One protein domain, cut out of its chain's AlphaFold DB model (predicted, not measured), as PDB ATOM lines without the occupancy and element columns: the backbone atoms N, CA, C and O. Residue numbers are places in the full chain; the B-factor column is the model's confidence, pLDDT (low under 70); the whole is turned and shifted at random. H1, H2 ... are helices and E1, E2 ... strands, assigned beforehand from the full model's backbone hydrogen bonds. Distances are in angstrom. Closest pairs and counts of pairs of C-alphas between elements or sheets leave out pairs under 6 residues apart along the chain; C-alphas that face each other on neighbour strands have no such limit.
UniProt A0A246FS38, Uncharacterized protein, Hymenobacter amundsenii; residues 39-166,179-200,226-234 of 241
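This is residues 39 to 166, 179 to 200 and 226 to 234 of the 241 residues of an uncharacterized protein of Hymenobacter amundsenii (UniProt A0A246FS38). One large antiparallel sheet of seven strands, twisted and curled into an open trough, takes the short helix H1 in its hollow and leaves its other face bare. From the end of E5 a tail without named elements, residues 147 to 166, runs out beyond the sheet and makes much of the length. The printed part has 159 residues, with one named helix followed by seven named strands, H1 E1 E2 E3 E4 E5 E6 E7; the sheet's order is E6 E5 E4 E3 E2 E1 E7, and the class is mostly strand. The whole is loose, with a radius of gyration of the C-alphas of 20.3 A and spans of 76 by 28 by 26 A.

The longest strand is E4, residues 113 to 127, 43.9 A from first to last C-alpha. Beside it are E5, residues 133 to 146, 41.7 A, and E3, residues 97 to 108, 36.5 A. E2 holds residues 81 to 91, 33.0 A, and E1 residues 64 to 73, 29.6 A, beginning at C-alpha 64 (-21.839, -11.590, 27.216). E6 holds residues 179 to 189, 32.9 A, and E7 residues 226 to 233, 23.5 A, ending at C-alpha 233 (-22.172, -17.572, 27.358). H1, residues 50 to 53, begins at C-alpha 50 (-24.777, -7.395, 39.646) and is 5.2 A long.

E1 to E5 form a meander, each strand the antiparallel neighbour of the one before, and each successive pair is a hairpin. E3 and E4 stand at 160 degrees between directions, with N 102 and O 119 at 2.8 A. E4 and E5 stand at 167 degrees, with N 122 and O 138 at 2.8 A. E2 and E3 stand at 171 degrees, with N 86 and O 103 at 2.8 A; E1 and E2 also at 171 degrees, with N 69 and O 85 at 2.8 A. The edge strands are E6, antiparallel to E5 with N 139 and O 183 at 2.8 A, and E7, antiparallel to E1 with N 68 and O 229 at 2.8 A. E6 and E7 are apart. H1 is on the sheet at a height of 6.8 A, over none of its strands; its closest C-alphas to E2 are Met 51 and Ala 87, 7.1 A. H1 is too short for an O i to N i+4 pair; its one O i to N i+3 pair is within hydrogen-bond range.

The C-alphas farthest apart, of Gln 130 and Asp 161, are 76.3 A apart. Residues 167 to 178 and 201 to 225 are not printed; the gaps between C-alphas are 34.1 A and 25.2 A. Of the links printed whole, none is long. Mean pLDDT of the printed part is 80.0; 25 residues are under 70, among them 39 to 43 and 191 to 200.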
ATOM      1  N   GLN A  39     -32.662   6.018  49.249       52.03
ATOM      2  CA  GLN A  39     -32.945   4.586  49.231       52.03
ATOM      3  C   GLN A  39     -32.882   4.107  47.782       52.03
ATOM      4  O   GLN A  39     -33.746   4.453  46.977       52.03
ATOM      5  N   ASP A  40     -31.836   3.352  47.454       63.53
ATOM      6  CA  ASP A  40     -31.732   2.691  46.156       63.53
ATOM      7  C   ASP A  40     -32.587   1.416  46.128       63.53
ATOM      8  O   ASP A  40     -32.932   0.818  47.156       63.53
ATOM      9  N   LEU A  41     -32.963   1.005  44.927       62.94
ATOM     10  CA  LEU A  41     -33.845  -0.118  44.688       62.94
ATOM     11  C   LEU A  41     -33.112  -1.444  44.964       62.94
ATOM     12  O   LEU A  41     -32.338  -1.929  44.145       62.94
ATOM     13  N   TYR A  42     -33.376  -2.066  46.117       67.44
ATOM     14  CA  TYR A  42     -32.734  -3.337  46.479       67.44
ATOM     15  C   TYR A  42     -33.526  -4.563  45.995       67.44
ATOM     16  O   TYR A  42     -34.735  -4.672  46.219       67.44
ATOM     17  N   PHE A  43     -32.839  -5.518  45.365       66.81
ATOM     18  CA  PHE A  43     -33.407  -6.792  44.908       66.81
ATOM     19  C   PHE A  43     -33.078  -7.922  45.886       66.81
ATOM     20  O   PHE A  43     -32.003  -7.938  46.477       66.81
ATOM     21  N   ALA A  44     -33.957  -8.925  46.008       72.94
ATOM     22  CA  ALA A  44     -33.668 -10.102  46.837       72.94
ATOM     23  C   ALA A  44     -32.560 -10.980  46.229       72.94
ATOM     24  O   ALA A  44     -31.963 -11.794  46.925       72.94
ATOM     25  N   GLN A  45     -32.265 -10.798  44.937       76.75
ATOM     26  CA  GLN A  45     -31.218 -11.509  44.208       76.75
ATOM     27  C   GLN A  45     -30.117 -10.540  43.733       76.75
ATOM     28  O   GLN A  45     -30.013 -10.258  42.535       76.75
ATOM     29  N   PRO A  46     -29.253 -10.036  44.638       74.62
ATOM     30  CA  PRO A  46     -28.193  -9.087  44.274       74.62
ATOM     31  C   PRO A  46     -27.180  -9.690  43.286       74.62
ATOM     32  O   PRO A  46     -26.623  -8.987  42.447       74.62
ATOM     33  N   TYR A  47     -26.986 -11.014  43.325       72.44
ATOM     34  CA  TYR A  47     -26.119 -11.734  42.390       72.44
ATOM     35  C   TYR A  47     -26.697 -11.890  40.986       72.44
ATOM     36  O   TYR A  47     -25.939 -12.192  40.069       72.44
ATOM     37  N   ALA A  48     -28.001 -11.724  40.792       76.94
ATOM     38  CA  ALA A  48     -28.569 -11.738  39.450       76.94
ATOM     39  C   ALA A  48     -28.481 -10.335  38.818       76.94
ATOM     40  O   ALA A  48     -28.115 -10.200  37.654       76.94
ATOM     41  N   ASN A  49     -28.651  -9.282  39.629       83.25
ATOM     42  CA  ASN A  49     -28.583  -7.873  39.215       83.25
ATOM     43  C   ASN A  49     -27.244  -7.201  39.571       83.25
ATOM     44  O   ASN A  49     -27.200  -6.102  40.124       83.25
ATOM     45  N   ARG A  50     -26.124  -7.848  39.236       82.75
ATOM     46  CA  ARG A  50     -24.777  -7.395  39.646       82.75
ATOM     47  C   ARG A  50     -24.422  -6.009  39.117       82.75
ATOM     48  O   ARG A  50     -23.833  -5.213  39.839       82.75
ATOM     49  N   MET A  51     -24.787  -5.735  37.863       83.31
ATOM     50  CA  MET A  51     -24.470  -4.476  37.185       83.31
ATOM     51  C   MET A  51     -25.161  -3.269  37.830       83.31
ATOM     52  O   MET A  51     -24.624  -2.169  37.784       83.31
ATOM     53  N   GLN A  52     -26.322  -3.476  38.455       84.31
ATOM     54  CA  GLN A  52     -27.000  -2.427  39.212       84.31
ATOM     55  C   GLN A  52     -26.348  -2.195  40.573       84.31
ATOM     56  O   GLN A  52     -26.223  -1.051  40.991       84.31
ATOM     57  N   LEU A  53     -25.909  -3.263  41.247       84.81
ATOM     58  CA  LEU A  53     -25.232  -3.141  42.537       84.81
ATOM     59  C   LEU A  53     -23.900  -2.393  42.406       84.81
ATOM     60  O   LEU A  53     -23.571  -1.550  43.236       84.81
ATOM     61  N   ASN A  54     -23.108  -2.728  41.387       87.38
ATOM     62  CA  ASN A  54     -21.861  -2.031  41.105       87.38
ATOM     63  C   ASN A  54     -21.545  -2.105  39.602       87.38
ATOM     64  O   ASN A  54     -21.407  -3.213  39.067       87.38
ATOM     65  N   PRO A  55     -21.342  -0.960  38.924       85.06
ATOM     66  CA  PRO A  55     -20.986  -0.944  37.508       85.06
ATOM     67  C   PRO A  55     -19.688  -1.715  37.207       85.06
ATOM     68  O   PRO A  55     -19.539  -2.256  36.116       85.06
ATOM     69  N   ALA A  56     -18.778  -1.850  38.179       86.75
ATOM     70  CA  ALA A  56     -17.532  -2.612  38.056       86.75
ATOM     71  C   ALA A  56     -17.739  -4.133  37.876       86.75
ATOM     72  O   ALA A  56     -16.781  -4.857  37.592       86.75
ATOM     73  N   TYR A  57     -18.962  -4.650  38.050       86.19
ATOM     74  CA  TYR A  57     -19.272  -6.062  37.816       86.19
ATOM     75  C   TYR A  57     -19.651  -6.403  36.372       86.19
ATOM     76  O   TYR A  57     -19.743  -7.593  36.058       86.19
ATOM     77  N   ALA A  58     -19.836  -5.413  35.495       86.31
ATOM     78  CA  ALA A  58     -20.150  -5.670  34.091       86.31
ATOM     79  C   ALA A  58     -19.040  -6.510  33.423       86.31
ATOM     80  O   ALA A  58     -17.853  -6.171  33.502       86.31
ATOM     81  N   GLY A  59     -19.412  -7.607  32.748       84.00
ATOM     82  CA  GLY A  59     -18.488  -8.483  32.018       84.00
ATOM     83  C   GLY A  59     -17.470  -9.211  32.895       84.00
ATOM     84  O   GLY A  59     -16.423  -9.637  32.407       84.00
ATOM     85  N   GLN A  60     -17.721  -9.323  34.205       81.38
ATOM     86  CA  GLN A  60     -16.804 -10.025  35.105       81.38
ATOM     87  C   GLN A  60     -16.908 -11.550  34.967       81.38
ATOM     88  O   GLN A  60     -15.897 -12.246  35.030       81.38
ATOM     89  N   LEU A  61     -18.128 -12.075  34.807       77.31
ATOM     90  CA  LEU A  61     -18.380 -13.518  34.825       77.31
ATOM     91  C   LEU A  61     -18.278 -14.148  33.433       77.31
ATOM     92  O   LEU A  61     -17.622 -15.172  33.266       77.31
ATOM     93  N   ASP A  62     -18.890 -13.507  32.441       82.31
ATOM     94  CA  ASP A  62     -19.042 -14.027  31.084       82.31
ATOM     95  C   ASP A  62     -18.709 -12.941  30.053       82.31
ATOM     96  O   ASP A  62     -18.635 -11.756  30.383       82.31
ATOM     97  N   ASP A  63     -18.484 -13.340  28.798       86.50
ATOM     98  CA  ASP A  63     -18.170 -12.381  27.731       86.50
ATOM     99  C   ASP A  63     -19.403 -11.625  27.252       86.50
ATOM    100  O   ASP A  63     -19.302 -10.494  26.783       86.50
ATOM    101  N   TYR A  64     -20.566 -12.260  27.361       87.88
ATOM    102  CA  TYR A  64     -21.839 -11.590  27.216       87.88
ATOM    103  C   TYR A  64     -22.856 -12.176  28.185       87.88
ATOM    104  O   TYR A  64     -22.912 -13.394  28.396       87.88
ATOM    105  N   SER A  65     -23.673 -11.296  28.745       87.81
ATOM    106  CA  SER A  65     -24.738 -11.646  29.673       87.81
ATOM    107  C   SER A  65     -25.948 -10.757  29.425       87.81
ATOM    108  O   SER A  65     -25.818  -9.571  29.132       87.81
ATOM    109  N   ILE A  66     -27.132 -11.352  29.512       90.88
ATOM    110  CA  ILE A  66     -28.420 -10.670  29.483       90.88
ATOM    111  C   ILE A  66     -29.220 -11.175  30.677       90.88
ATOM    112  O   ILE A  66     -29.462 -12.375  30.809       90.88
ATOM    113  N   THR A  67     -29.663 -10.252  31.519       89.38
ATOM    114  CA  THR A  67     -30.489 -10.525  32.687       89.38
ATOM    115  C   THR A  67     -31.779  -9.725  32.594       89.38
ATOM    116  O   THR A  67     -31.753  -8.500  32.476       89.38
ATOM    117  N   LEU A  68     -32.911 -10.414  32.682       91.19
ATOM    118  CA  LEU A  68     -34.232  -9.822  32.816       91.19
ATOM    119  C   LEU A  68     -34.771 -10.124  34.211       91.19
ATOM    120  O   LEU A  68     -34.963 -11.282  34.570       91.19
ATOM    121  N   SER A  69     -35.054  -9.081  34.972       89.38
ATOM    122  CA  SER A  69     -35.504  -9.161  36.356       89.38
ATOM    123  C   SER A  69     -36.861  -8.496  36.505       89.38
ATOM    124  O   SER A  69     -37.068  -7.365  36.074       89.38
ATOM    125  N   TYR A  70     -37.787  -9.191  37.149       89.75
ATOM    126  CA  TYR A  70     -39.116  -8.704  37.473       89.75
ATOM    127  C   TYR A  70     -39.348  -8.814  38.976       89.75
ATOM    128  O   TYR A  70     -39.108  -9.855  39.587       89.75
ATOM    129  N   ARG A  71     -39.832  -7.735  39.581       86.44
ATOM    130  CA  ARG A  71     -40.131  -7.650  41.009       86.44
ATOM    131  C   ARG A  71     -41.504  -7.027  41.200       86.44
ATOM    132  O   ARG A  71     -41.763  -5.933  40.721       86.44
ATOM    133  N   ASN A  72     -42.350  -7.701  41.969       86.62
ATOM    134  CA  ASN A  72     -43.647  -7.203  42.406       86.62
ATOM    135  C   ASN A  72     -43.689  -7.186  43.938       86.62
ATOM    136  O   ASN A  72     -43.554  -8.236  44.564       86.62
ATOM    137  N   GLN A  73     -43.851  -6.010  44.545       82.38
ATOM    138  CA  GLN A  73     -43.957  -5.842  45.995       82.38
ATOM    139  C   GLN A  73     -45.399  -5.564  46.404       82.38
ATOM    140  O   GLN A  73     -46.076  -4.736  45.792       82.38
ATOM    141  N   PHE A  74     -45.821  -6.207  47.495       79.50
ATOM    142  CA  PHE A  74     -47.163  -6.097  48.062       79.50
ATOM    143  C   PHE A  74     -48.263  -6.408  47.040       79.50
ATOM    144  O   PHE A  74     -49.129  -5.569  46.814       79.50
ATOM    145  N   PRO A  75     -48.265  -7.613  46.436       72.25
ATOM    146  CA  PRO A  75     -49.204  -7.965  45.369       72.25
ATOM    147  C   PRO A  75     -50.678  -7.898  45.801       72.25
ATOM    148  O   PRO A  75     -51.558  -7.786  44.956       72.25
ATOM    149  N   THR A  76     -50.951  -7.969  47.104       72.56
ATOM    150  CA  THR A  76     -52.295  -7.919  47.691       72.56
ATOM    151  C   THR A  76     -52.786  -6.501  47.997       72.56
ATOM    152  O   THR A  76     -53.943  -6.338  48.376       72.56
ATOM    153  N   LEU A  77     -51.934  -5.477  47.867       74.38
ATOM    154  CA  LEU A  77     -52.301  -4.085  48.117       74.38
ATOM    155  C   LEU A  77     -52.816  -3.431  46.828       74.38
ATOM    156  O   LEU A  77     -52.188  -3.544  45.773       74.38
ATOM    157  N   ALA A  78     -53.933  -2.704  46.917       61.75
ATOM    158  CA  ALA A  78     -54.408  -1.847  45.834       61.75
ATOM    159  C   ALA A  78     -53.344  -0.773  45.549       61.75
ATOM    160  O   ALA A  78     -53.153   0.152  46.334       61.75
ATOM    161  N   GLY A  79     -52.596  -0.948  44.457       67.94
ATOM    162  CA  GLY A  79     -51.449  -0.103  44.125       67.94
ATOM    163  C   GLY A  79     -50.074  -0.758  44.256       67.94
ATOM    164  O   GLY A  79     -49.121  -0.093  44.654       67.94
ATOM    165  N   THR A  80     -49.961  -2.039  43.894       81.00
ATOM    166  CA  THR A  80     -48.706  -2.814  43.871       81.00
ATOM    167  C   THR A  80     -47.535  -2.063  43.223       81.00
ATOM    168  O   THR A  80     -47.728  -1.362  42.222       81.00
ATOM    169  N   PHE A  81     -46.322  -2.260  43.749       84.44
ATOM    170  CA  PHE A  81     -45.093  -1.720  43.159       84.44
ATOM    171  C   PHE A  81     -44.458  -2.764  42.252       84.44
ATOM    172  O   PHE A  81     -44.019  -3.817  42.722       84.44
ATOM    173  N   GLN A  82     -44.398  -2.459  40.962       89.12
ATOM    174  CA  GLN A  82     -43.849  -3.346  39.949       89.12
ATOM    175  C   GLN A  82     -42.603  -2.721  39.342       89.12
ATOM    176  O   GLN A  82     -42.645  -1.613  38.812       89.12
ATOM    177  N   THR A  83     -41.510  -3.466  39.393       89.81
ATOM    178  CA  THR A  83     -40.220  -3.103  38.824       89.81
ATOM    179  C   THR A  83     -39.843  -4.150  37.798       89.81
ATOM    180  O   THR A  83     -39.783  -5.341  38.105       89.81
ATOM    181  N   THR A  84     -39.551  -3.706  36.584       91.94
ATOM    182  CA  THR A  84     -38.965  -4.535  35.532       91.94
ATOM    183  C   THR A  84     -37.613  -3.960  35.164       91.94
ATOM    184  O   THR A  84     -37.483  -2.756  34.973       91.94
ATOM    185  N   GLN A  85     -36.606  -4.812  35.047       92.38
ATOM    186  CA  GLN A  85     -35.251  -4.394  34.747       92.38
ATOM    187  C   GLN A  85     -34.602  -5.333  33.749       92.38
ATOM    188  O   GLN A  85     -34.656  -6.549  33.895       92.38
ATOM    189  N   LEU A  86     -33.952  -4.749  32.755       93.19
ATOM    190  CA  LEU A  86     -33.140  -5.429  31.769       93.19
ATOM    191  C   LEU A  86     -31.705  -4.932  31.912       93.19
ATOM    192  O   LEU A  86     -31.435  -3.734  31.852       93.19
ATOM    193  N   ALA A  87     -30.785  -5.865  32.103       92.12
ATOM    194  CA  ALA A  87     -29.354  -5.631  32.102       92.12
ATOM    195  C   ALA A  87     -28.732  -6.453  30.976       92.12
ATOM    196  O   ALA A  87     -29.012  -7.642  30.857       92.12
ATOM    197  N   ALA A  88     -27.894  -5.834  30.158       93.06
ATOM    198  CA  ALA A  88     -27.092  -6.533  29.169       93.06
ATOM    199  C   ALA A  88     -25.659  -6.020  29.234       93.06
ATOM    200  O   ALA A  88     -25.451  -4.813  29.292       93.06
ATOM    201  N   ASP A  89     -24.676  -6.907  29.204       93.12
ATOM    202  CA  ASP A  89     -23.265  -6.540  29.198       93.12
ATOM    203  C   ASP A  89     -22.470  -7.368  28.191       93.12
ATOM    204  O   ASP A  89     -22.796  -8.517  27.890       93.12
ATOM    205  N   TYR A  90     -21.450  -6.728  27.620       92.56
ATOM    206  CA  TYR A  90     -20.571  -7.274  26.600       92.56
ATOM    207  C   TYR A  90     -19.122  -6.883  26.889       92.56
ATOM    208  O   TYR A  90     -18.769  -5.698  26.935       92.56
ATOM    209  N   ARG A  91     -18.265  -7.891  27.052       91.44
ATOM    210  CA  ARG A  91     -16.826  -7.728  27.253       91.44
ATOM    211  C   ARG A  91     -16.096  -7.732  25.916       91.44
ATOM    212  O   ARG A  91     -16.249  -8.642  25.100       91.44
ATOM    213  N   PHE A  92     -15.255  -6.724  25.703       89.44
ATOM    214  CA  PHE A  92     -14.433  -6.636  24.502       89.44
ATOM    215  C   PHE A  92     -13.332  -7.703  24.491       89.44
ATOM    216  O   PHE A  92     -12.929  -8.248  25.519       89.44
ATOM    217  N   ARG A  93     -12.790  -7.971  23.297       84.19
ATOM    218  CA  ARG A  93     -11.727  -8.974  23.091       84.19
ATOM    219  C   ARG A  93     -10.450  -8.672  23.872       84.19
ATOM    220  O   ARG A  93      -9.715  -9.606  24.180       84.19
ATOM    221  N   ASP A  94     -10.229  -7.406  24.203       80.94
ATOM    222  CA  ASP A  94      -9.071  -6.947  24.962       80.94
ATOM    223  C   ASP A  94      -9.123  -7.384  26.432       80.94
ATOM    224  O   ASP A  94      -8.146  -7.180  27.136       80.94
ATOM    225  N   GLN A  95     -10.230  -7.988  26.900       78.31
ATOM    226  CA  GLN A  95     -10.475  -8.502  28.263       78.31
ATOM    227  C   GLN A  95     -10.407  -7.472  29.398       78.31
ATOM    228  O   GLN A  95     -10.831  -7.769  30.513       78.31
ATOM    229  N   HIS A  96      -9.926  -6.267  29.114       87.88
ATOM    230  CA  HIS A  96      -9.865  -5.178  30.073       87.88
ATOM    231  C   HIS A  96     -11.129  -4.322  30.035       87.88
ATOM    232  O   HIS A  96     -11.567  -3.873  31.079       87.88
ATOM    233  N   SER A  97     -11.763  -4.127  28.879       91.88
ATOM    234  CA  SER A  97     -12.920  -3.232  28.756       91.88
ATOM    235  C   SER A  97     -14.233  -3.990  28.564       91.88
ATOM    236  O   SER A  97     -14.304  -4.946  27.789       91.88
ATOM    237  N   THR A  98     -15.294  -3.491  29.191       92.94
ATOM    238  CA  THR A  98     -16.668  -3.983  29.046       92.94
ATOM    239  C   THR A  98     -17.624  -2.805  28.909       92.94
ATOM    240  O   THR A  98     -17.478  -1.793  29.592       92.94
ATOM    241  N   VAL A  99     -18.638  -2.957  28.061       94.69
ATOM    242  CA  VAL A  99     -19.799  -2.062  27.994       94.69
ATOM    243  C   VAL A  99     -21.057  -2.796  28.431       94.69
ATOM    244  O   VAL A  99     -21.206  -3.990  28.191       94.69
ATOM    245  N   GLY A 100     -21.973  -2.076  29.059       93.69
ATOM    246  CA  GLY A 100     -23.262  -2.587  29.480       93.69
ATOM    247  C   GLY A 100     -24.373  -1.568  29.282       93.69
ATOM    248  O   GLY A 100     -24.135  -0.372  29.127       93.69
ATOM    249  N   LEU A 101     -25.598  -2.069  29.280       95.06
ATOM    250  CA  LEU A 101     -26.832  -1.321  29.149       95.06
ATOM    251  C   LEU A 101     -27.772  -1.757  30.269       95.06
ATOM    252  O   LEU A 101     -28.059  -2.946  30.416       95.06
ATOM    253  N   LEU A 102     -28.253  -0.791  31.043       93.56
ATOM    254  CA  LEU A 102     -29.230  -0.985  32.101       93.56
ATOM    255  C   LEU A 102     -30.500  -0.218  31.757       93.56
ATOM    256  O   LEU A 102     -30.461   0.993  31.570       93.56
ATOM    257  N   ILE A 103     -31.626  -0.915  31.700       94.81
ATOM    258  CA  ILE A 103     -32.945  -0.313  31.530       94.81
ATOM    259  C   ILE A 103     -33.805  -0.768  32.699       94.81
ATOM    260  O   ILE A 103     -33.960  -1.966  32.918       94.81
ATOM    261  N   SER A 104     -34.378   0.171  33.437       93.31
ATOM    262  CA  SER A 104     -35.317  -0.103  34.519       93.31
ATOM    263  C   SER A 104     -36.620   0.652  34.295       93.31
ATOM    264  O   SER A 104     -36.658   1.796  33.841       93.31
ATOM    265  N   GLN A 105     -37.721  -0.021  34.597       92.94
ATOM    266  CA  GLN A 105     -39.056   0.538  34.576       92.94
ATOM    267  C   GLN A 105     -39.750   0.227  35.894       92.94
ATOM    268  O   GLN A 105     -39.996  -0.937  36.208       92.94
ATOM    269  N   ASP A 106     -40.140   1.277  36.602       90.81
ATOM    270  CA  ASP A 106     -40.894   1.198  37.845       90.81
ATOM    271  C   ASP A 106     -42.296   1.765  37.646       90.81
ATOM    272  O   ASP A 106     -42.481   2.830  37.048       90.81
ATOM    273  N   ARG A 107     -43.297   1.052  38.160       88.62
ATOM    274  CA  ARG A 107     -44.702   1.467  38.180       88.62
ATOM    275  C   ARG A 107     -45.276   1.285  39.580       88.62
ATOM    276  O   ARG A 107     -45.127   0.212  40.165       88.62
ATOM    277  N   SER A 108     -45.968   2.297  40.103       85.00
ATOM    278  CA  SER A 108     -46.757   2.179  41.337       85.00
ATOM    279  C   SER A 108     -48.232   2.480  41.073       85.00
ATOM    280  O   SER A 108     -48.598   3.505  40.492       85.00
ATOM    281  N   GLY A 109     -49.093   1.532  41.450       67.69
ATOM    282  CA  GLY A 109     -50.481   1.488  40.981       67.69
ATOM    283  C   GLY A 109     -51.469   2.410  41.705       67.69
ATOM    284  O   GLY A 109     -52.549   2.627  41.176       67.69
ATOM    285  N   ALA A 110     -51.132   2.963  42.877       66.50
ATOM    286  CA  ALA A 110     -52.047   3.849  43.615       66.50
ATOM    287  C   ALA A 110     -51.989   5.311  43.135       66.50
ATOM    288  O   ALA A 110     -52.999   6.001  43.120       66.50
ATOM    289  N   VAL A 111     -50.807   5.779  42.725       67.62
ATOM    290  CA  VAL A 111     -50.548   7.189  42.352       67.62
ATOM    291  C   VAL A 111     -50.255   7.320  40.843       67.62
ATOM    292  O   VAL A 111     -49.970   8.396  40.322       67.62
ATOM    293  N   GLY A 112     -50.285   6.199  40.111       77.50
ATOM    294  CA  GLY A 112     -49.946   6.150  38.689       77.50
ATOM    295  C   GLY A 112     -48.527   6.650  38.398       77.50
ATOM    296  O   GLY A 112     -48.270   7.196  37.323       77.50
ATOM    297  N   TYR A 113     -47.611   6.504  39.360       85.31
ATOM    298  CA  TYR A 113     -46.211   6.870  39.180       85.31
ATOM    299  C   TYR A 113     -45.569   5.876  38.219       85.31
ATOM    300  O   TYR A 113     -45.620   4.665  38.438       85.31
ATOM    301  N   THR A 114     -44.963   6.385  37.152       89.56
ATOM    302  CA  THR A 114     -44.173   5.597  36.207       89.56
ATOM    303  C   THR A 114     -42.814   6.251  36.034       89.56
ATOM    304  O   THR A 114     -42.722   7.412  35.628       89.56
ATOM    305  N   ARG A 115     -41.756   5.490  36.296       91.06
ATOM    306  CA  ARG A 115     -40.366   5.876  36.063       91.06
ATOM    307  C   ARG A 115     -39.766   4.924  35.044       91.06
ATOM    308  O   ARG A 115     -39.874   3.713  35.189       91.06
ATOM    309  N   LEU A 116     -39.161   5.481  34.007       93.50
ATOM    310  CA  LEU A 116     -38.372   4.744  33.030       93.50
ATOM    311  C   LEU A 116     -36.969   5.328  33.043       93.50
ATOM    312  O   LEU A 116     -36.810   6.530  32.848       93.50
ATOM    313  N   GLU A 117     -35.975   4.489  33.256       93.75
ATOM    314  CA  GLU A 117     -34.575   4.876  33.277       93.75
ATOM    315  C   GLU A 117     -33.785   3.955  32.358       93.75
ATOM    316  O   GLU A 117     -33.962   2.741  32.360       93.75
ATOM    317  N   ALA A 118     -32.939   4.550  31.527       95.56
ATOM    318  CA  ALA A 118     -32.057   3.833  30.627       95.56
ATOM    319  C   ALA A 118     -30.658   4.427  30.743       95.56
ATOM    320  O   ALA A 118     -30.481   5.645  30.686       95.56
ATOM    321  N   GLY A 119     -29.657   3.577  30.914       94.50
ATOM    322  CA  GLY A 119     -28.287   4.003  31.120       94.50
ATOM    323  C   GLY A 119     -27.262   3.041  30.569       94.50
ATOM    324  O   GLY A 119     -27.488   1.838  30.465       94.50
ATOM    325  N   GLY A 120     -26.117   3.603  30.211       95.31
ATOM    326  CA  GLY A 120     -24.929   2.862  29.841       95.31
ATOM    327  C   GLY A 120     -24.031   2.647  31.051       95.31
ATOM    328  O   GLY A 120     -23.923   3.496  31.938       95.31
ATOM    329  N   VAL A 121     -23.353   1.512  31.056       94.50
ATOM    330  CA  VAL A 121     -22.301   1.185  32.011       94.50
ATOM    331  C   VAL A 121     -21.027   0.900  31.234       94.50
ATOM    332  O   VAL A 121     -21.050   0.255  30.189       94.50
ATOM    333  N   TYR A 122     -19.903   1.376  31.743       94.56
ATOM    334  CA  TYR A 122     -18.586   1.030  31.239       94.56
ATOM    335  C   TYR A 122     -17.743   0.512  32.394       94.56
ATOM    336  O   TYR A 122     -17.680   1.152  33.441       94.56
ATOM    337  N   ALA A 123     -17.094  -0.632  32.209       93.31
ATOM    338  CA  ALA A 123     -16.212  -1.222  33.204       93.31
ATOM    339  C   ALA A 123     -14.831  -1.510  32.620       93.31
ATOM    340  O   ALA A 123     -14.690  -1.869  31.450       93.31
ATOM    341  N   TYR A 124     -13.818  -1.351  33.465       92.25
ATOM    342  CA  TYR A 124     -12.424  -1.598  33.167       92.25
ATOM    343  C   TYR A 124     -11.799  -2.512  34.224       92.25
ATOM    344  O   TYR A 124     -11.741  -2.172  35.405       92.25
ATOM    345  N   HIS A 125     -11.307  -3.664  33.787       90.94
ATOM    346  CA  HIS A 125     -10.710  -4.723  34.588       90.94
ATOM    347  C   HIS A 125      -9.203  -4.757  34.345       90.94
ATOM    348  O   HIS A 125      -8.757  -4.885  33.211       90.94
ATOM    349  N   VAL A 126      -8.401  -4.688  35.403       89.44
ATOM    350  CA  VAL A 126      -6.935  -4.758  35.366       89.44
ATOM    351  C   VAL A 126      -6.467  -5.890  36.261       89.44
ATOM    352  O   VAL A 126      -6.795  -5.941  37.442       89.44
ATOM    353  N   ARG A 127      -5.642  -6.790  35.730       85.06
ATOM    354  CA  ARG A 127      -4.957  -7.818  36.523       85.06
ATOM    355  C   ARG A 127      -3.552  -7.326  36.861       85.06
ATOM    356  O   ARG A 127      -2.724  -7.209  35.969       85.06
ATOM    357  N   LEU A 128      -3.287  -7.027  38.137       83.00
ATOM    358  CA  LEU A 128      -1.965  -6.573  38.597       83.00
ATOM    359  C   LEU A 128      -1.031  -7.754  38.910       83.00
ATOM    360  O   LEU A 128       0.181  -7.582  38.983       83.00
ATOM    361  N   GLY A 129      -1.582  -8.956  39.084       80.50
ATOM    362  CA  GLY A 129      -0.826 -10.194  39.267       80.50
ATOM    363  C   GLY A 129      -1.742 -11.419  39.296       80.50
ATOM    364  O   GLY A 129      -2.942 -11.311  39.051       80.50
ATOM    365  N   GLN A 130      -1.197 -12.590  39.641       73.75
ATOM    366  CA  GLN A 130      -1.971 -13.843  39.719       73.75
ATOM    367  C   GLN A 130      -3.033 -13.845  40.832       73.75
ATOM    368  O   GLN A 130      -4.026 -14.556  40.727       73.75
ATOM    369  N   ALA A 131      -2.840 -13.043  41.884       77.12
ATOM    370  CA  ALA A 131      -3.706 -13.030  43.065       77.12
ATOM    371  C   ALA A 131      -4.515 -11.734  43.247       77.12
ATOM    372  O   ALA A 131      -5.336 -11.666  44.160       77.12
ATOM    373  N   LEU A 132      -4.279 -10.703  42.427       81.69
ATOM    374  CA  LEU A 132      -4.912  -9.395  42.588       81.69
ATOM    375  C   LEU A 132      -5.324  -8.807  41.236       81.69
ATOM    376  O   LEU A 132      -4.486  -8.500  40.386       81.69
ATOM    377  N   GLY A 133      -6.626  -8.604  41.078       85.06
ATOM    378  CA  GLY A 133      -7.235  -7.789  40.042       85.06
ATOM    379  C   GLY A 133      -7.951  -6.585  40.647       85.06
ATOM    380  O   GLY A 133      -8.418  -6.619  41.784       85.06
ATOM    381  N   LEU A 134      -8.039  -5.514  39.877       87.62
ATOM    382  CA  LEU A 134      -8.841  -4.337  40.161       87.62
ATOM    383  C   LEU A 134      -9.868  -4.197  39.045       87.62
ATOM    384  O   LEU A 134      -9.534  -4.353  37.878       87.62
ATOM    385  N   SER A 135     -11.104  -3.897  39.401       89.56
ATOM    386  CA  SER A 135     -12.138  -3.488  38.464       89.56
ATOM    387  C   SER A 135     -12.638  -2.111  38.859       89.56
ATOM    388  O   SER A 135     -12.875  -1.851  40.040       89.56
ATOM    389  N   GLY A 136     -12.784  -1.230  37.882       92.12
ATOM    390  CA  GLY A 136     -13.464   0.049  38.017       92.12
ATOM    391  C   GLY A 136     -14.625   0.108  37.039       92.12
ATOM    392  O   GLY A 136     -14.519  -0.390  35.927       92.12
ATOM    393  N   GLY A 137     -15.732   0.718  37.431       91.12
ATOM    394  CA  GLY A 137     -16.881   0.929  36.568       91.12
ATOM    395  C   GLY A 137     -17.458   2.322  36.738       91.12
ATOM    396  O   GLY A 137     -17.416   2.894  37.824       91.12
ATOM    397  N   ALA A 138     -18.012   2.848  35.657       93.25
ATOM    398  CA  ALA A 138     -18.775   4.081  35.620       93.25
ATOM    399  C   ALA A 138     -20.138   3.803  34.986       93.25
ATOM    400  O   ALA A 138     -20.246   3.003  34.054       93.25
ATOM    401  N   SER A 139     -21.174   4.459  35.485       93.06
ATOM    402  CA  SER A 139     -22.525   4.396  34.943       93.06
ATOM    403  C   SER A 139     -23.034   5.795  34.635       93.06
ATOM    404  O   SER A 139     -22.732   6.763  35.334       93.06
ATOM    405  N   LEU A 140     -23.816   5.892  33.569       94.00
ATOM    406  CA  LEU A 140     -24.514   7.103  33.179       94.00
ATOM    407  C   LEU A 140     -25.908   6.709  32.714       94.00
ATOM    408  O   LEU A 140     -26.046   5.949  31.757       94.00
ATOM    409  N   SER A 141     -26.933   7.231  33.369       93.12
ATOM    410  CA  SER A 141     -28.324   6.959  33.046       93.12
ATOM    411  C   SER A 141     -29.126   8.233  32.862       93.12
ATOM    412  O   SER A 141     -28.848   9.289  33.431       93.12
ATOM    413  N   TYR A 142     -30.137   8.116  32.017       95.00
ATOM    414  CA  TYR A 142     -31.143   9.125  31.784       95.00
ATOM    415  C   TYR A 142     -32.494   8.529  32.142       95.00
ATOM    416  O   TYR A 142     -32.861   7.449  31.670       95.00
ATOM    417  N   GLY A 143     -33.236   9.234  32.982       94.25
ATOM    418  CA  GLY A 143     -34.524   8.777  33.450       94.25
ATOM    419  C   GLY A 143     -35.612   9.813  33.274       94.25
ATOM    420  O   GLY A 143     -35.386  11.019  33.328       94.25
ATOM    421  N   ARG A 144     -36.824   9.315  33.060       92.56
ATOM    422  CA  ARG A 144     -38.056  10.086  32.955       92.56
ATOM    423  C   ARG A 144     -39.038   9.553  33.977       92.56
ATOM    424  O   ARG A 144     -39.362   8.366  33.968       92.56
ATOM    425  N   GLN A 145     -39.527  10.431  34.839       90.75
ATOM    426  CA  GLN A 145     -40.568  10.116  35.809       90.75
ATOM    427  C   GLN A 145     -41.828  10.924  35.521       90.75
ATOM    428  O   GLN A 145     -41.773  12.112  35.196       90.75
ATOM    429  N   ARG A 146     -42.976  10.264  35.629       87.94
ATOM    430  CA  ARG A 146     -44.296  10.867  35.485       87.94
ATOM    431  C   ARG A 146     -45.185  10.389  36.620       87.94
ATOM    432  O   ARG A 146     -45.132   9.221  36.989       87.94
ATOM    433  N   VAL A 147     -46.033  11.283  37.106       83.62
ATOM    434  CA  VAL A 147     -47.078  10.975  38.083       83.62
ATOM    435  C   VAL A 147     -48.427  11.281  37.443       83.62
ATOM    436  O   VAL A 147     -48.568  12.296  36.760       83.62
ATOM    437  N   SER A 148     -49.393  10.374  37.582       76.38
ATOM    438  CA  SER A 148     -50.719  10.529  36.982       76.38
ATOM    439  C   SER A 148     -51.716  10.995  38.036       76.38
ATOM    440  O   SER A 148     -52.339  10.183  38.710       76.38
ATOM    441  N   TYR A 149     -51.881  12.312  38.150       70.31
ATOM    442  CA  TYR A 149     -52.776  12.937  39.131       70.31
ATOM    443  C   TYR A 149     -54.267  12.852  38.762       70.31
ATOM    444  O   TYR A 149     -55.111  13.074  39.616       70.31
ATOM    445  N   GLY A 150     -54.611  12.472  37.524       66.25
ATOM    446  CA  GLY A 150     -56.006  12.398  37.057       66.25
ATOM    447  C   GLY A 150     -56.872  11.307  37.706       66.25
ATOM    448  O   GLY A 150     -58.081  11.329  37.530       66.25
ATOM    449  N   ASN A 151     -56.271  10.371  38.450       64.44
ATOM    450  CA  ASN A 151     -56.985   9.346  39.230       64.44
ATOM    451  C   ASN A 151     -56.978   9.637  40.742       64.44
ATOM    452  O   ASN A 151     -57.414   8.794  41.525       64.44
ATOM    453  N   LEU A 152     -56.438  10.782  41.165       71.81
ATOM    454  CA  LEU A 152     -56.400  11.168  42.570       71.81
ATOM    455  C   LEU A 152     -57.601  12.058  42.883       71.81
ATOM    456  O   LEU A 152     -57.849  13.044  42.192       71.81
ATOM    457  N   VAL A 153     -58.326  11.704  43.942       72.00
ATOM    458  CA  VAL A 153     -59.339  12.573  44.544       72.00
ATOM    459  C   VAL A 153     -58.625  13.445  45.564       72.00
ATOM    460  O   VAL A 153     -58.013  12.936  46.505       72.00
ATOM    461  N   PHE A 154     -58.662  14.752  45.349       74.56
ATOM    462  CA  PHE A 154     -58.045  15.723  46.243       74.56
ATOM    463  C   PHE A 154     -59.034  16.166  47.331       74.56
ATOM    464  O   PHE A 154     -60.249  16.044  47.179       74.56
ATOM    465  N   GLY A 155     -58.516  16.649  48.465       74.31
ATOM    466  CA  GLY A 155     -59.343  17.042  49.612       74.31
ATOM    467  C   GLY A 155     -60.251  18.248  49.344       74.31
ATOM    468  O   GLY A 155     -61.290  18.367  49.979       74.31
ATOM    469  N   ASP A 156     -59.897  19.097  48.376       74.12
ATOM    470  CA  ASP A 156     -60.715  20.209  47.870       74.12
ATOM    471  C   ASP A 156     -61.939  19.731  47.065       74.12
ATOM    472  O   ASP A 156     -62.913  20.469  46.931       74.12
ATOM    473  N   GLN A 157     -61.913  18.491  46.564       72.50
ATOM    474  CA  GLN A 157     -63.038  17.865  45.869       72.50
ATOM    475  C   GLN A 157     -64.020  17.187  46.833       72.50
ATOM    476  O   GLN A 157     -65.119  16.829  46.416       72.50
ATOM    477  N   LEU A 158     -63.659  16.995  48.106       76.94
ATOM    478  CA  LEU A 158     -64.520  16.346  49.095       76.94
ATOM    479  C   LEU A 158     -65.439  17.380  49.764       76.94
ATOM    480  O   LEU A 158     -64.983  18.278  50.467       76.94
ATOM    481  N   SER A 159     -66.750  17.247  49.545       73.69
ATOM    482  CA  SER A 159     -67.776  18.013  50.268       73.69
ATOM    483  C   SER A 159     -67.935  17.505  51.709       73.69
ATOM    484  O   SER A 159     -67.576  16.366  52.001       73.69
ATOM    485  N   ASP A 160     -68.551  18.304  52.587       76.12
ATOM    486  CA  ASP A 160     -68.864  17.933  53.987       76.12
ATOM    487  C   ASP A 160     -69.732  16.650  54.077       76.12
ATOM    488  O   ASP A 160     -69.656  15.884  55.032       76.12
ATOM    489  N   ASP A 161     -70.471  16.344  53.002       78.94
ATOM    490  CA  ASP A 161     -71.281  15.126  52.832       78.94
ATOM    491  C   ASP A 161     -70.496  13.905  52.295       78.94
ATOM    492  O   ASP A 161     -71.083  12.873  51.958       78.94
ATOM    493  N   GLY A 162     -69.173  14.012  52.126       70.62
ATOM    494  CA  GLY A 162     -68.310  12.943  51.601       70.62
ATOM    495  C   GLY A 162     -68.455  12.663  50.097       70.62
ATOM    496  O   GLY A 162     -67.908  11.681  49.597       70.62
ATOM    497  N   GLN A 163     -69.190  13.505  49.367       75.50
ATOM    498  CA  GLN A 163     -69.348  13.423  47.910       75.50
ATOM    499  C   GLN A 163     -68.206  14.157  47.193       75.50
ATOM    500  O   GLN A 163     -67.825  15.257  47.601       75.50
ATOM    501  N   VAL A 164     -67.696  13.567  46.106       71.88
ATOM    502  CA  VAL A 164     -66.696  14.192  45.226       71.88
ATOM    503  C   VAL A 164     -67.403  15.206  44.317       71.88
ATOM    504  O   VAL A 164     -68.265  14.819  43.528       71.88
ATOM    505  N   ARG A 165     -67.089  16.500  44.445       70.25
ATOM    506  CA  ARG A 165     -67.588  17.587  43.578       70.25
ATOM    507  C   ARG A 165     -66.663  17.798  42.367       70.25
ATOM    508  O   ARG A 165     -65.567  17.248  42.323       70.25
ATOM    509  N   ASP A 166     -67.141  18.567  41.382       71.06
ATOM    510  CA  ASP A 166     -66.444  18.880  40.122       71.06
ATOM    511  C   ASP A 166     -64.994  19.381  40.302       71.06
ATOM    512  O   ASP A 166     -64.638  19.897  41.355       71.06
ATOM    513  N   TYR A 179     -34.333  13.425  34.418       91.00
ATOM    514  CA  TYR A 179     -33.124  13.534  35.225       91.00
ATOM    515  C   TYR A 179     -31.996  12.719  34.598       91.00
ATOM    516  O   TYR A 179     -32.220  11.775  33.839       91.00
ATOM    517  N   LEU A 180     -30.769  13.109  34.924       92.69
ATOM    518  CA  LEU A 180     -29.555  12.418  34.526       92.69
ATOM    519  C   LEU A 180     -28.812  12.003  35.791       92.69
ATOM    520  O   LEU A 180     -28.588  12.828  36.678       92.69
ATOM    521  N   THR A 181     -28.433  10.736  35.859       87.38
ATOM    522  CA  THR A 181     -27.712  10.160  36.991       87.38
ATOM    523  C   THR A 181     -26.367   9.659  36.495       87.38
ATOM    524  O   THR A 181     -26.278   8.996  35.465       87.38
ATOM    525  N   ALA A 182     -25.305   9.975  37.225       89.62
ATOM    526  CA  ALA A 182     -23.979   9.435  36.976       89.62
ATOM    527  C   ALA A 182     -23.482   8.754  38.249       89.62
ATOM    528  O   ALA A 182     -23.685   9.262  39.354       89.62
ATOM    529  N   GLY A 183     -22.840   7.605  38.087       87.19
ATOM    530  CA  GLY A 183     -22.328   6.797  39.181       87.19
ATOM    531  C   GLY A 183     -20.984   6.176  38.834       87.19
ATOM    532  O   GLY A 183     -20.558   6.136  37.681       87.19
ATOM    533  N   GLY A 184     -20.300   5.683  39.856       88.94
ATOM    534  CA  GLY A 184     -19.049   4.963  39.702       88.94
ATOM    535  C   GLY A 184     -18.860   3.978  40.841       88.94
ATOM    536  O   GLY A 184     -19.398   4.160  41.930       88.94
ATOM    537  N   GLY A 185     -18.105   2.922  40.582       85.69
ATOM    538  CA  GLY A 185     -17.822   1.881  41.555       85.69
ATOM    539  C   GLY A 185     -16.501   1.195  41.258       85.69
ATOM    540  O   GLY A 185     -16.000   1.224  40.137       85.69
ATOM    541  N   GLY A 186     -15.911   0.593  42.281       87.38
ATOM    542  CA  GLY A 186     -14.700  -0.205  42.157       87.38
ATOM    543  C   GLY A 186     -14.876  -1.543  42.855       87.38
ATOM    544  O   GLY A 186     -15.716  -1.680  43.742       87.38
ATOM    545  N   ALA A 187     -14.107  -2.542  42.447       84.25
ATOM    546  CA  ALA A 187     -14.039  -3.831  43.113       84.25
ATOM    547  C   ALA A 187     -12.611  -4.376  43.046       84.25
ATOM    548  O   ALA A 187     -11.952  -4.307  42.011       84.25
ATOM    549  N   THR A 188     -12.132  -4.956  44.143       82.88
ATOM    550  CA  THR A 188     -10.867  -5.695  44.147       82.88
ATOM    551  C   THR A 188     -11.146  -7.186  44.036       82.88
ATOM    552  O   THR A 188     -11.878  -7.755  44.843       82.88
ATOM    553  N   LEU A 189     -10.543  -7.828  43.048       77.38
ATOM    554  CA  LEU A 189     -10.682  -9.247  42.768       77.38
ATOM    555  C   LEU A 189      -9.463  -9.954  43.350       77.38
ATOM    556  O   LEU A 189      -8.362  -9.880  42.809       77.38
ATOM    557  N   ARG A 190      -9.648 -10.633  44.472       74.69
ATOM    558  CA  ARG A 190      -8.716 -11.656  44.948       74.69
ATOM    559  C   ARG A 190      -9.359 -13.026  44.693       74.69
ATOM    560  O   ARG A 190     -10.583 -13.081  44.559       74.69
ATOM    561  N   PRO A 191      -8.596 -14.136  44.657       57.62
ATOM    562  CA  PRO A 191      -9.184 -15.482  44.626       57.62
ATOM    563  C   PRO A 191     -10.166 -15.717  45.793       57.62
ATOM    564  O   PRO A 191     -11.088 -16.515  45.676       57.62
ATOM    565  N   THR A 192     -10.033 -14.948  46.877       43.56
ATOM    566  CA  THR A 192     -11.078 -14.694  47.875       43.56
ATOM    567  C   THR A 192     -11.712 -13.333  47.586       43.56
ATOM    568  O   THR A 192     -11.096 -12.304  47.852       43.56
ATOM    569  N   ILE A 193     -12.911 -13.304  47.004       45.06
ATOM    570  CA  ILE A 193     -13.593 -12.058  46.617       45.06
ATOM    571  C   ILE A 193     -13.811 -11.189  47.863       45.06
ATOM    572  O   ILE A 193     -14.556 -11.565  48.763       45.06
ATOM    573  N   LEU A 194     -13.169 -10.020  47.911       39.84
ATOM    574  CA  LEU A 194     -13.355  -9.025  48.965       39.84
ATOM    575  C   LEU A 194     -14.023  -7.809  48.319       39.84
ATOM    576  O   LEU A 194     -13.398  -7.055  47.570       39.84
ATOM    577  N   VAL A 195     -15.336  -7.698  48.523       43.50
ATOM    578  CA  VAL A 195     -16.179  -6.658  47.925       43.50
ATOM    579  C   VAL A 195     -16.025  -5.375  48.732       43.50
ATOM    580  O   VAL A 195     -16.649  -5.209  49.776       43.50
ATOM    581  N   TRP A 196     -15.209  -4.448  48.241       33.62
ATOM    582  CA  TRP A 196     -15.219  -3.066  48.719       33.62
ATOM    583  C   TRP A 196     -16.336  -2.304  48.009       33.62
ATOM    584  O   TRP A 196     -16.099  -1.553  47.069       33.62
ATOM    585  N   GLY A 197     -17.577  -2.545  48.425       35.31
ATOM    586  CA  GLY A 197     -18.673  -1.647  48.084       35.31
ATOM    587  C   GLY A 197     -18.522  -0.368  48.902       35.31
ATOM    588  O   GLY A 197     -18.441  -0.439  50.128       35.31
ATOM    589  N   PHE A 198     -18.477   0.796  48.251       34.75
ATOM    590  CA  PHE A 198     -18.702   2.054  48.957       34.75
ATOM    591  C   PHE A 198     -20.175   2.072  49.379       34.75
ATOM    592  O   PHE A 198     -21.064   2.339  48.576       34.75
ATOM    593  N   CYS A 199     -20.419   1.685  50.629       32.97
ATOM    594  CA  CYS A 199     -21.726   1.744  51.262       32.97
ATOM    595  C   CYS A 199     -21.955   3.194  51.726       32.97
ATOM    596  O   CYS A 199     -21.161   3.680  52.540       32.97
ATOM    597  N   PRO A 200     -22.976   3.924  51.238       32.03
ATOM    598  CA  PRO A 200     -23.384   5.169  51.883       32.03
ATOM    599  C   PRO A 200     -23.771   4.896  53.357       32.03
ATOM    600  O   PRO A 200     -24.207   3.791  53.684       32.03
ATOM    601  N   GLN A 226     -40.531 -12.210  43.093       72.62
ATOM    602  CA  GLN A 226     -39.367 -11.836  42.287       72.62
ATOM    603  C   GLN A 226     -39.017 -12.978  41.337       72.62
ATOM    604  O   GLN A 226     -38.921 -14.127  41.763       72.62
ATOM    605  N   GLY A 227     -38.838 -12.659  40.059       73.06
ATOM    606  CA  GLY A 227     -38.399 -13.589  39.026       73.06
ATOM    607  C   GLY A 227     -37.218 -12.999  38.271       73.06
ATOM    608  O   GLY A 227     -37.227 -11.812  37.950       73.06
ATOM    609  N   VAL A 228     -36.203 -13.816  37.996       72.12
ATOM    610  CA  VAL A 228     -35.036 -13.398  37.218       72.12
ATOM    611  C   VAL A 228     -34.715 -14.455  36.171       72.12
ATOM    612  O   VAL A 228     -34.644 -15.643  36.478       72.12
ATOM    613  N   PHE A 229     -34.540 -14.016  34.931       68.88
ATOM    614  CA  PHE A 229     -34.111 -14.823  33.802       68.88
ATOM    615  C   PHE A 229     -32.730 -14.351  33.351       68.88
ATOM    616  O   PHE A 229     -32.558 -13.181  33.018       68.88
ATOM    617  N   CYS A 230     -31.754 -15.258  33.325       70.81
ATOM    618  CA  CYS A 230     -30.383 -14.966  32.911       70.81
ATOM    619  C   CYS A 230     -30.011 -15.814  31.694       70.81
ATOM    620  O   CYS A 230     -30.205 -17.028  31.697       70.81
ATOM    621  N   ALA A 231     -29.410 -15.187  30.691       71.75
ATOM    622  CA  ALA A 231     -28.774 -15.851  29.565       71.75
ATOM    623  C   ALA A 231     -27.334 -15.342  29.443       71.75
ATOM    624  O   ALA A 231     -27.111 -14.150  29.253       71.75
ATOM    625  N   HIS A 232     -26.354 -16.238  29.539       74.25
ATOM    626  CA  HIS A 232     -24.937 -15.900  29.414       74.25
ATOM    627  C   HIS A 232     -24.207 -16.963  28.589       74.25
ATOM    628  O   HIS A 232     -24.652 -18.110  28.492       74.25
ATOM    629  N   LYS A 233     -23.084 -16.595  27.967       64.94
ATOM    630  CA  LYS A 233     -22.172 -17.572  27.358       64.94
ATOM    631  C   LYS A 233     -20.736 -17.104  27.500       64.94
ATOM    632  O   LYS A 233     -20.406 -15.935  27.304       64.94
ATOM    633  N   GLN A 234     -19.873 -18.076  27.734       56.12
ATOM    634  CA  GLN A 234     -18.432 -17.895  27.726       56.12
ATOM    635  C   GLN A 234     -17.928 -18.179  26.313       56.12
ATOM    636  O   GLN A 234     -18.236 -19.222  25.725       56.12
TER     637      GLN A 234